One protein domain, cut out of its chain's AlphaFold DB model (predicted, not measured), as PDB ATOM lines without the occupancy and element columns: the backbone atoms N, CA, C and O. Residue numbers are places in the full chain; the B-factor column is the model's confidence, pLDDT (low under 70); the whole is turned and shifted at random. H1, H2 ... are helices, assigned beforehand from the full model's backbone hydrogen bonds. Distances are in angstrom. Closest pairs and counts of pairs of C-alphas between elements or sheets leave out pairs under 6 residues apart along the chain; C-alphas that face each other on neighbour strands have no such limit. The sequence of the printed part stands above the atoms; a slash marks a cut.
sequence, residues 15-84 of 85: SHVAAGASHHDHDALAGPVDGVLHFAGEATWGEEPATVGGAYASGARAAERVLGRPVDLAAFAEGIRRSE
ATOM      1  N   SER A  15      82.707 -15.943  10.880       96.75
ATOM      2  CA  SER A  15      83.626 -16.747  10.088       96.75
ATOM      3  C   SER A  15      83.103 -17.054   8.678       96.75
ATOM      4  O   SER A  15      81.921 -16.920   8.367       96.75
ATOM      5  N   HIS A  16      84.004 -17.447   7.781       95.25
ATOM      6  CA  HIS A  16      83.653 -17.998   6.475       95.25
ATOM      7  C   HIS A  16      84.722 -19.003   6.049       95.25
ATOM      8  O   HIS A  16      85.875 -18.911   6.476       95.25
ATOM      9  N   VAL A  17      84.358 -19.930   5.164       95.75
ATOM     10  CA  VAL A  17      85.315 -20.882   4.592       95.75
ATOM     11  C   VAL A  17      86.116 -20.176   3.498       95.75
ATOM     12  O   VAL A  17      85.601 -19.880   2.418       95.75
ATOM     13  N   ALA A  18      87.373 -19.858   3.800       96.44
ATOM     14  CA  ALA A  18      88.287 -19.230   2.854       96.44
ATOM     15  C   ALA A  18      88.672 -20.187   1.707       96.44
ATOM     16  O   ALA A  18      88.534 -21.407   1.806       96.44
ATOM     17  N   ALA A  19      89.203 -19.645   0.608       97.88
ATOM     18  CA  ALA A  19      89.709 -20.466  -0.489       97.88
ATOM     19  C   ALA A  19      90.812 -21.421   0.008       97.88
ATOM     20  O   ALA A  19      91.815 -20.982   0.565       97.88
ATOM     21  N   GLY A  20      90.614 -22.725  -0.207       97.44
ATOM     22  CA  GLY A  20      91.518 -23.778   0.269       97.44
ATOM     23  C   GLY A  20      91.210 -24.311   1.673       97.44
ATOM     24  O   GLY A  20      91.825 -25.297   2.066       97.44
ATOM     25  N   ALA A  21      90.261 -23.710   2.394       96.75
ATOM     26  CA  ALA A  21      89.738 -24.227   3.655       96.75
ATOM     27  C   ALA A  21      88.512 -25.125   3.426       96.75
ATOM     28  O   ALA A  21      87.961 -25.215   2.323       96.75
ATOM     29  N   SER A  22      88.062 -25.780   4.489       96.69
ATOM     30  CA  SER A  22      86.864 -26.611   4.499       96.69
ATOM     31  C   SER A  22      86.092 -26.476   5.809       96.69
ATOM     32  O   SER A  22      86.605 -25.989   6.813       96.69
ATOM     33  N   HIS A  23      84.863 -26.989   5.830       95.12
ATOM     34  CA  HIS A  23      84.072 -27.069   7.058       95.12
ATOM     35  C   HIS A  23      84.761 -27.891   8.164       95.12
ATOM     36  O   HIS A  23      84.536 -27.634   9.343       95.12
ATOM     37  N   HIS A  24      85.657 -28.816   7.798       95.44
ATOM     38  CA  HIS A  24      86.434 -29.593   8.762       95.44
ATOM     39  C   HIS A  24      87.395 -28.725   9.588       95.44
ATOM     40  O   HIS A  24      87.700 -29.073  10.727       95.44
ATOM     41  N   ASP A  25      87.829 -27.576   9.064       96.31
ATOM     42  CA  ASP A  25      88.713 -26.668   9.797       96.31
ATOM     43  C   ASP A  25      87.999 -26.044  11.011       96.31
ATOM     44  O   ASP A  25      88.619 -25.838  12.055       96.31
ATOM     45  N   HIS A  26      86.677 -25.834  10.931       96.44
ATOM     46  CA  HIS A  26      85.863 -25.423  12.081       96.44
ATOM     47  C   HIS A  26      85.797 -26.519  13.152       96.44
ATOM     48  O   HIS A  26      85.935 -26.240  14.346       96.44
ATOM     49  N   ASP A  27      85.617 -27.775  12.740       93.69
ATOM     50  CA  ASP A  27      85.562 -28.903  13.673       93.69
ATOM     51  C   ASP A  27      86.923 -29.172  14.322       93.69
ATOM     52  O   ASP A  27      86.987 -29.503  15.506       93.69
ATOM     53  N   ALA A  28      88.016 -28.974  13.583       94.00
ATOM     54  CA  ALA A  28      89.369 -29.044  14.123       94.00
ATOM     55  C   ALA A  28      89.616 -27.947  15.175       94.00
ATOM     56  O   ALA A  28      90.184 -28.223  16.236       94.00
ATOM     57  N   LEU A  29      89.132 -26.720  14.932       94.50
ATOM     58  CA  LEU A  29      89.258 -25.599  15.873       94.50
ATOM     59  C   LEU A  29      88.530 -25.849  17.204       94.50
ATOM     60  O   LEU A  29      88.915 -25.300  18.233       94.50
ATOM     61  N   ALA A  30      87.506 -26.703  17.221       93.38
ATOM     62  CA  ALA A  30      86.739 -27.021  18.424       93.38
ATOM     63  C   ALA A  30      87.559 -27.645  19.571       93.38
ATOM     64  O   ALA A  30      87.077 -27.713  20.710       93.38
ATOM     65  N   GLY A  31      88.757 -28.169  19.292       85.19
ATOM     66  CA  GLY A  31      89.543 -28.939  20.255       85.19
ATOM     67  C   GLY A  31      88.871 -30.271  20.642       85.19
ATOM     68  O   GLY A  31      87.945 -30.725  19.956       85.19
ATOM     69  N   PRO A  32      89.274 -30.905  21.761       88.62
ATOM     70  CA  PRO A  32      90.035 -30.326  22.876       88.62
ATOM     71  C   PRO A  32      91.549 -30.213  22.646       88.62
ATOM     72  O   PRO A  32      92.133 -31.029  21.941       88.62
ATOM     73  N   VAL A  33      92.186 -29.250  23.324       94.00
ATOM     74  CA  VAL A  33      93.649 -29.171  23.487       94.00
ATOM     75  C   VAL A  33      94.012 -29.763  24.849       94.00
ATOM     76  O   VAL A  33      93.533 -29.293  25.886       94.00
ATOM     77  N   ASP A  34      94.793 -30.845  24.825       92.00
ATOM     78  CA  ASP A  34      95.245 -31.626  25.989       92.00
ATOM     79  C   ASP A  34      94.132 -32.082  26.950       92.00
ATOM     80  O   ASP A  34      94.368 -32.337  28.127       92.00
ATOM     81  N   GLY A  35      92.889 -32.176  26.463       88.06
ATOM     82  CA  GLY A  35      91.728 -32.522  27.291       88.06
ATOM     83  C   GLY A  35      91.356 -31.469  28.344       88.06
ATOM     84  O   GLY A  35      90.525 -31.757  29.199       88.06
ATOM     85  N   VAL A  36      91.964 -30.278  28.296       92.56
ATOM     86  CA  VAL A  36      91.763 -29.200  29.280       92.56
ATOM     87  C   VAL A  36      91.081 -27.994  28.646       92.56
ATOM     88  O   VAL A  36      90.132 -27.449  29.207       92.56
ATOM     89  N   LEU A  37      91.555 -27.558  27.478       94.56
ATOM     90  CA  LEU A  37      91.022 -26.383  26.799       94.56
ATOM     91  C   LEU A  37      90.039 -26.808  25.707       94.56
ATOM     92  O   LEU A  37      90.381 -27.547  24.782       94.56
ATOM     93  N   HIS A  38      88.811 -26.312  25.819       94.88
ATOM     94  CA  HIS A  38      87.720 -26.577  24.889       94.88
ATOM     95  C   HIS A  38      87.267 -25.267  24.245       94.88
ATOM     96  O   HIS A  38      87.089 -24.271  24.947       94.88
ATOM     97  N   PHE A  39      87.041 -25.278  22.930       97.06
ATOM     98  CA  PHE A  39      86.555 -24.112  22.196       97.06
ATOM     99  C   PHE A  39      85.084 -24.281  21.794       97.06
ATOM    100  O   PHE A  39      84.632 -25.366  21.410       97.06
ATOM    101  N   ALA A  40      84.344 -23.180  21.887       97.75
ATOM    102  CA  ALA A  40      82.958 -23.044  21.461       97.75
ATOM    103  C   ALA A  40      82.773 -21.709  20.731       97.75
ATOM    104  O   ALA A  40      83.631 -20.829  20.805       97.75
ATOM    105  N   GLY A  41      81.641 -21.556  20.051       98.00
ATOM    106  CA  GLY A  41      81.323 -20.397  19.225       98.00
ATOM    107  C   GLY A  41      81.098 -20.790  17.768       98.00
ATOM    108  O   GLY A  41      81.429 -21.902  17.352       98.00
ATOM    109  N   GLU A  42      80.533 -19.864  16.991       98.12
ATOM    110  CA  GLU A  42      80.113 -20.109  15.601       98.12
ATOM    111  C   GLU A  42      81.242 -20.675  14.727       98.12
ATOM    112  O   GLU A  42      81.025 -21.613  13.967       98.12
ATOM    113  N   ALA A  43      82.477 -20.207  14.940       97.69
ATOM    114  CA  ALA A  43      83.644 -20.619  14.168       97.69
ATOM    115  C   ALA A  43      84.135 -22.041  14.499       97.69
ATOM    116  O   ALA A  43      85.159 -22.467  13.974       97.69
ATOM    117  N   THR A  44      83.446 -22.775  15.375       97.62
ATOM    118  CA  THR A  44      83.850 -24.110  15.846       97.62
ATOM    119  C   THR A  44      82.832 -25.203  15.504       97.62
ATOM    120  O   THR A  44      82.850 -26.273  16.120       97.62
ATOM    121  N   TRP A  45      81.898 -24.925  14.589       96.94
ATOM    122  CA  TRP A  45      80.818 -25.834  14.202       96.94
ATOM    123  C   TRP A  45      80.747 -25.979  12.678       96.94
ATOM    124  O   TRP A  45      80.253 -25.088  11.990       96.94
ATOM    125  N   GLY A  46      81.255 -27.093  12.143       95.81
ATOM    126  CA  GLY A  46      81.355 -27.302  10.701       95.81
ATOM    127  C   GLY A  46      80.012 -27.430   9.979       95.81
ATOM    128  O   GLY A  46      79.914 -27.001   8.834       95.81
ATOM    129  N   GLU A  47      78.963 -27.965  10.612       94.75
ATOM    130  CA  GLU A  47      77.669 -28.177   9.932       94.75
ATOM    131  C   GLU A  47      76.941 -26.866   9.607       94.75
ATOM    132  O   GLU A  47      76.263 -26.765   8.586       94.75
ATOM    133  N   GLU A  48      77.090 -25.859  10.468       93.06
ATOM    134  CA  GLU A  48      76.414 -24.567  10.346       93.06
ATOM    135  C   GLU A  48      77.291 -23.434  10.932       93.06
ATOM    136  O   GLU A  48      77.004 -22.925  12.020       93.06
ATOM    137  N   PRO A  49      78.404 -23.059  10.267       94.38
ATOM    138  CA  PRO A  49      79.249 -21.954  10.715       94.38
ATOM    139  C   PRO A  49      78.544 -20.608  10.501       94.38
ATOM    140  O   PRO A  49      77.600 -20.505   9.717       94.38
ATOM    141  N   ALA A  50      79.025 -19.555  11.163       97.12
ATOM    142  CA  ALA A  50      78.502 -18.189  11.055       97.12
ATOM    143  C   ALA A  50      77.045 -17.984  11.513       97.12
ATOM    144  O   ALA A  50      76.448 -16.944  11.224       97.12
ATOM    145  N   THR A  51      76.469 -18.929  12.264       97.69
ATOM    146  CA  THR A  51      75.103 -18.818  12.796       97.69
ATOM    147  C   THR A  51      75.058 -18.824  14.322       97.69
ATOM    148  O   THR A  51      75.939 -19.331  15.023       97.69
ATOM    149  N   VAL A  52      73.957 -18.288  14.858       97.69
ATOM    150  CA  VAL A  52      73.617 -18.424  16.282       97.69
ATOM    151  C   VAL A  52      73.364 -19.893  16.642       97.69
ATOM    152  O   VAL A  52      73.725 -20.315  17.738       97.69
ATOM    153  N   GLY A  53      72.793 -20.680  15.721       96.88
ATOM    154  CA  GLY A  53      72.570 -22.118  15.893       96.88
ATOM    155  C   GLY A  53      73.874 -22.885  16.117       96.88
ATOM    156  O   GLY A  53      73.995 -23.602  17.110       96.88
ATOM    157  N   GLY A  54      74.890 -22.645  15.285       96.94
ATOM    158  CA  GLY A  54      76.226 -23.218  15.443       96.94
ATOM    159  C   GLY A  54      76.925 -22.769  16.728       96.94
ATOM    160  O   GLY A  54      77.532 -23.583  17.430       96.94
ATOM    161  N   ALA A  55      76.785 -21.497  17.119       97.88
ATOM    162  CA  ALA A  55      77.290 -21.014  18.409       97.88
ATOM    163  C   ALA A  55      76.616 -21.723  19.602       97.88
ATOM    164  O   ALA A  55      77.287 -22.116  20.557       97.88
ATOM    165  N   TYR A  56      75.303 -21.936  19.530       96.19
ATOM    166  CA  TYR A  56      74.542 -22.644  20.556       96.19
ATOM    167  C   TYR A  56      74.933 -24.128  20.643       96.19
ATOM    168  O   TYR A  56      75.266 -24.622  21.723       96.19
ATOM    169  N   ALA A  57      74.959 -24.827  19.504       95.88
ATOM    170  CA  ALA A  57      75.313 -26.243  19.423       95.88
ATOM    171  C   ALA A  57      76.757 -26.507  19.882       95.88
ATOM    172  O   ALA A  57      77.013 -27.418  20.674       95.88
ATOM    173  N   SER A  58      77.709 -25.670  19.457       97.44
ATOM    174  CA  SER A  58      79.106 -25.778  19.894       97.44
ATOM    175  C   SER A  58      79.280 -25.530  21.395       97.44
ATOM    176  O   SER A  58      80.101 -26.203  22.024       97.44
ATOM    177  N   GLY A  59      78.495 -24.621  21.985       96.38
ATOM    178  CA  GLY A  59      78.453 -24.390  23.428       96.38
ATOM    179  C   GLY A  59      77.991 -25.624  24.204       96.38
ATOM    180  O   GLY A  59      78.653 -26.028  25.161       96.38
ATOM    181  N   ALA A  60      76.915 -26.274  23.750       96.19
ATOM    182  CA  ALA A  60      76.439 -27.527  24.336       96.19
ATOM    183  C   ALA A  60      77.511 -28.627  24.263       96.19
ATOM    184  O   ALA A  60      77.866 -29.207  25.287       96.19
ATOM    185  N   ARG A  61      78.118 -28.829  23.085       95.94
ATOM    186  CA  ARG A  61      79.223 -29.784  22.897       95.94
ATOM    187  C   ARG A  61      80.389 -29.515  23.853       95.94
ATOM    188  O   ARG A  61      80.946 -30.448  24.427       95.94
ATOM    189  N   ALA A  62      80.808 -28.257  24.007       96.31
ATOM    190  CA  ALA A  62      81.902 -27.910  24.912       96.31
ATOM    191  C   ALA A  62      81.537 -28.191  26.379       96.31
ATOM    192  O   ALA A  62      82.354 -28.754  27.106       96.31
ATOM    193  N   ALA A  63      80.306 -27.880  26.793       95.81
ATOM    194  CA  ALA A  63      79.818 -28.186  28.135       95.81
ATOM    195  C   ALA A  63      79.806 -29.698  28.415       95.81
ATOM    196  O   ALA A  63      80.267 -30.129  29.470       95.81
ATOM    197  N   GLU A  64      79.349 -30.512  27.463       96.12
ATOM    198  CA  GLU A  64      79.355 -31.974  27.589       96.12
ATOM    199  C   GLU A  64      80.768 -32.544  27.706       96.12
ATOM    200  O   GLU A  64      81.013 -33.424  28.533       96.12
ATOM    201  N   ARG A  65      81.721 -32.008  26.929       95.19
ATOM    202  CA  ARG A  65      83.139 -32.387  27.023       95.19
ATOM    203  C   ARG A  65      83.724 -32.074  28.400       95.19
ATOM    204  O   ARG A  65      84.413 -32.921  28.955       95.19
ATOM    205  N   VAL A  66      83.423 -30.897  28.953       94.88
ATOM    206  CA  VAL A  66      83.898 -30.482  30.286       94.88
ATOM    207  C   VAL A  66      83.256 -31.315  31.398       94.88
ATOM    208  O   VAL A  66      83.927 -31.698  32.352       94.88
ATOM    209  N   LEU A  67      81.957 -31.608  31.297       95.19
ATOM    210  CA  LEU A  67      81.217 -32.348  32.324       95.19
ATOM    211  C   LEU A  67      81.389 -33.869  32.226       95.19
ATOM    212  O   LEU A  67      81.031 -34.579  33.167       95.19
ATOM    213  N   GLY A  68      81.873 -34.379  31.090       95.56
ATOM    214  CA  GLY A  68      81.971 -35.812  30.816       95.56
ATOM    215  C   GLY A  68      80.611 -36.514  30.723       95.56
ATOM    216  O   GLY A  68      80.531 -37.724  30.926       95.56
ATOM    217  N   ARG A  69      79.528 -35.770  30.464       96.75
ATOM    218  CA  ARG A  69      78.163 -36.304  30.343       96.75
ATOM    219  C   ARG A  69      77.282 -35.416  29.461       96.75
ATOM    220  O   ARG A  69      77.558 -34.219  29.378       96.75
ATOM    221  N   PRO A  70      76.184 -35.959  28.904       96.88
ATOM    222  CA  PRO A  70      75.202 -35.161  28.184       96.88
ATOM    223  C   PRO A  70      74.583 -34.053  29.043       96.88
ATOM    224  O   PRO A  70      74.361 -34.228  30.254       96.88
ATOM    225  N   VAL A  71      74.272 -32.930  28.400       94.31
ATOM    226  CA  VAL A  71      73.589 -31.789  29.019       94.31
ATOM    227  C   VAL A  71      72.139 -31.749  28.551       94.31
ATOM    228  O   VAL A  71      71.852 -31.650  27.362       94.31
ATOM    229  N   ASP A  72      71.206 -31.766  29.502       94.81
ATOM    230  CA  ASP A  72      69.796 -31.502  29.219       94.81
ATOM    231  C   ASP A  72      69.570 -29.987  29.122       94.81
ATOM    232  O   ASP A  72      69.398 -29.284  30.124       94.81
ATOM    233  N   LEU A  73      69.607 -29.479  27.892       90.81
ATOM    234  CA  LEU A  73      69.429 -28.057  27.601       90.81
ATOM    235  C   LEU A  73      68.011 -27.564  27.921       90.81
ATOM    236  O   LEU A  73      67.840 -26.391  28.256       90.81
ATOM    237  N   ALA A  74      67.002 -28.439  27.861       91.75
ATOM    238  CA  ALA A  74      65.633 -28.082  28.212       91.75
ATOM    239  C   ALA A  74      65.508 -27.882  29.726       91.75
ATOM    240  O   ALA A  74      65.006 -26.847  30.171       91.75
ATOM    241  N   ALA A  75      66.042 -28.817  30.517       92.44
ATOM    242  CA  ALA A  75      66.101 -28.678  31.969       92.44
ATOM    243  C   ALA A  75      66.930 -27.455  32.397       92.44
ATOM    244  O   ALA A  75      66.535 -26.734  33.315       92.44
ATOM    245  N   PHE A  76      68.045 -27.183  31.713       87.62
ATOM    246  CA  PHE A  76      68.848 -25.981  31.948       87.62
ATOM    247  C   PHE A  76      68.043 -24.695  31.701       87.62
ATOM    248  O   PHE A  76      68.012 -23.812  32.561       87.62
ATOM    249  N   ALA A  77      67.335 -24.605  30.569       89.50
ATOM    250  CA  ALA A  77      66.511 -23.446  30.234       89.50
ATOM    251  C   ALA A  77      65.350 -23.229  31.227       89.50
ATOM    252  O   ALA A  77      65.042 -22.088  31.575       89.50
ATOM    253  N   GLU A  78      64.727 -24.305  31.715       94.00
ATOM    254  CA  GLU A  78      63.723 -24.242  32.791       94.00
ATOM    255  C   GLU A  78      64.305 -23.728  34.116       94.00
ATOM    256  O   GLU A  78      63.626 -23.030  34.873       94.00
ATOM    257  N   GLY A  79      65.565 -24.057  34.407       91.44
ATOM    258  CA  GLY A  79      66.282 -23.552  35.576       91.44
ATOM    259  C   GLY A  79      66.463 -22.033  35.542       91.44
ATOM    260  O   GLY A  79      66.174 -21.372  36.538       91.44
ATOM    261  N   ILE A  80      66.867 -21.478  34.391       89.50
ATOM    262  CA  ILE A  80      67.051 -20.027  34.203       89.50
ATOM    263  C   ILE A  80      65.742 -19.279  34.461       89.50
ATOM    264  O   ILE A  80      65.706 -18.390  35.309       89.50
ATOM    265  N   ARG A  81      64.645 -19.695  33.813       91.75
ATOM    266  CA  ARG A  81      63.326 -19.048  33.962       91.75
ATOM    267  C   ARG A  81      62.836 -18.991  35.407       91.75
ATOM    268  O   ARG A  81      62.132 -18.065  35.788       91.75
ATOM    269  N   ARG A  82      63.188 -19.991  36.216       87.44
ATOM    270  CA  ARG A  82      62.797 -20.065  37.630       87.44
ATOM    271  C   ARG A  82      63.620 -19.145  38.527       87.44
ATOM    272  O   ARG A  82      63.152 -18.797  39.601       87.44
ATOM    273  N   SER A  83      64.836 -18.796  38.112       78.44
ATOM    274  CA  SER A  83      65.744 -17.933  38.877       78.44
ATOM    275  C   SER A  83      65.467 -16.435  38.709       78.44
ATOM    276  O   SER A  83      66.028 -15.629  39.443       78.44
ATOM    277  N   GLU A  84      64.600 -16.072  37.763       74.19
ATOM    278  CA  GLU A  84      64.208 -14.690  37.458       74.19
ATOM    279  C   GLU A  84      62.926 -14.239  38.197       74.19
ATOM    280  O   GLU A  84      62.407 -13.159  37.909       74.19
TER     281      GLU A  84
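This is residues 15 to 84 of the 85 residues of the protein "Amino_oxidase domain-containing protein" of Microbacterium sp. 13-71-7 (UniProt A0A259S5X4). What shape appears? H2 stands in the middle of a loose row, with H1 and the looping link of residues 30 to 51 on one side and residues 74 to 84, mostly H3, sticking out as an arm on the other. What builds it? The printed part has 70 residues with helices H1, H2, H3 in chain order and no named strand; it is all helix, though under half of its residues are in named elements. How compact is it? It is loose, with a radius of gyration of the C-alphas of 13.9 A, and spans 47 by 27 by 15 A.

What is near the longest helix? H2, residues 52 to 67, and H3, residues 73 to 83, are close but not clearly touching; their closest C-alphas, of Ala 60 and Leu 73, are 7.8 A apart. Their lines are about perpendicular, at 87 degrees. What stays apart? H1, residues 23 to 29, is apart from both. Are the backbones bonded? Every O i to N i+4 pair is within hydrogen-bond range in H2 and H3, and 2 of 3 in H1.

Where is H2? It runs 22.6 A from C-alpha 52 at (73.617, -18.424, 16.282). Where are the others? H1 runs 10.3 A from C-alpha 23 at (84.072, -27.069, 7.058), and H3 15.6 A to C-alpha 83 at (65.744, -17.933, 38.877).

How are the helices linked? H1 to H2 is a long link and H2 to H3 a tight one; the printed part has no cut. How far does it reach? The farthest C-alphas, of Gly 20 and Arg 82, are 47.3 A apart. Is confidence low anywhere? No printed residue is under 70.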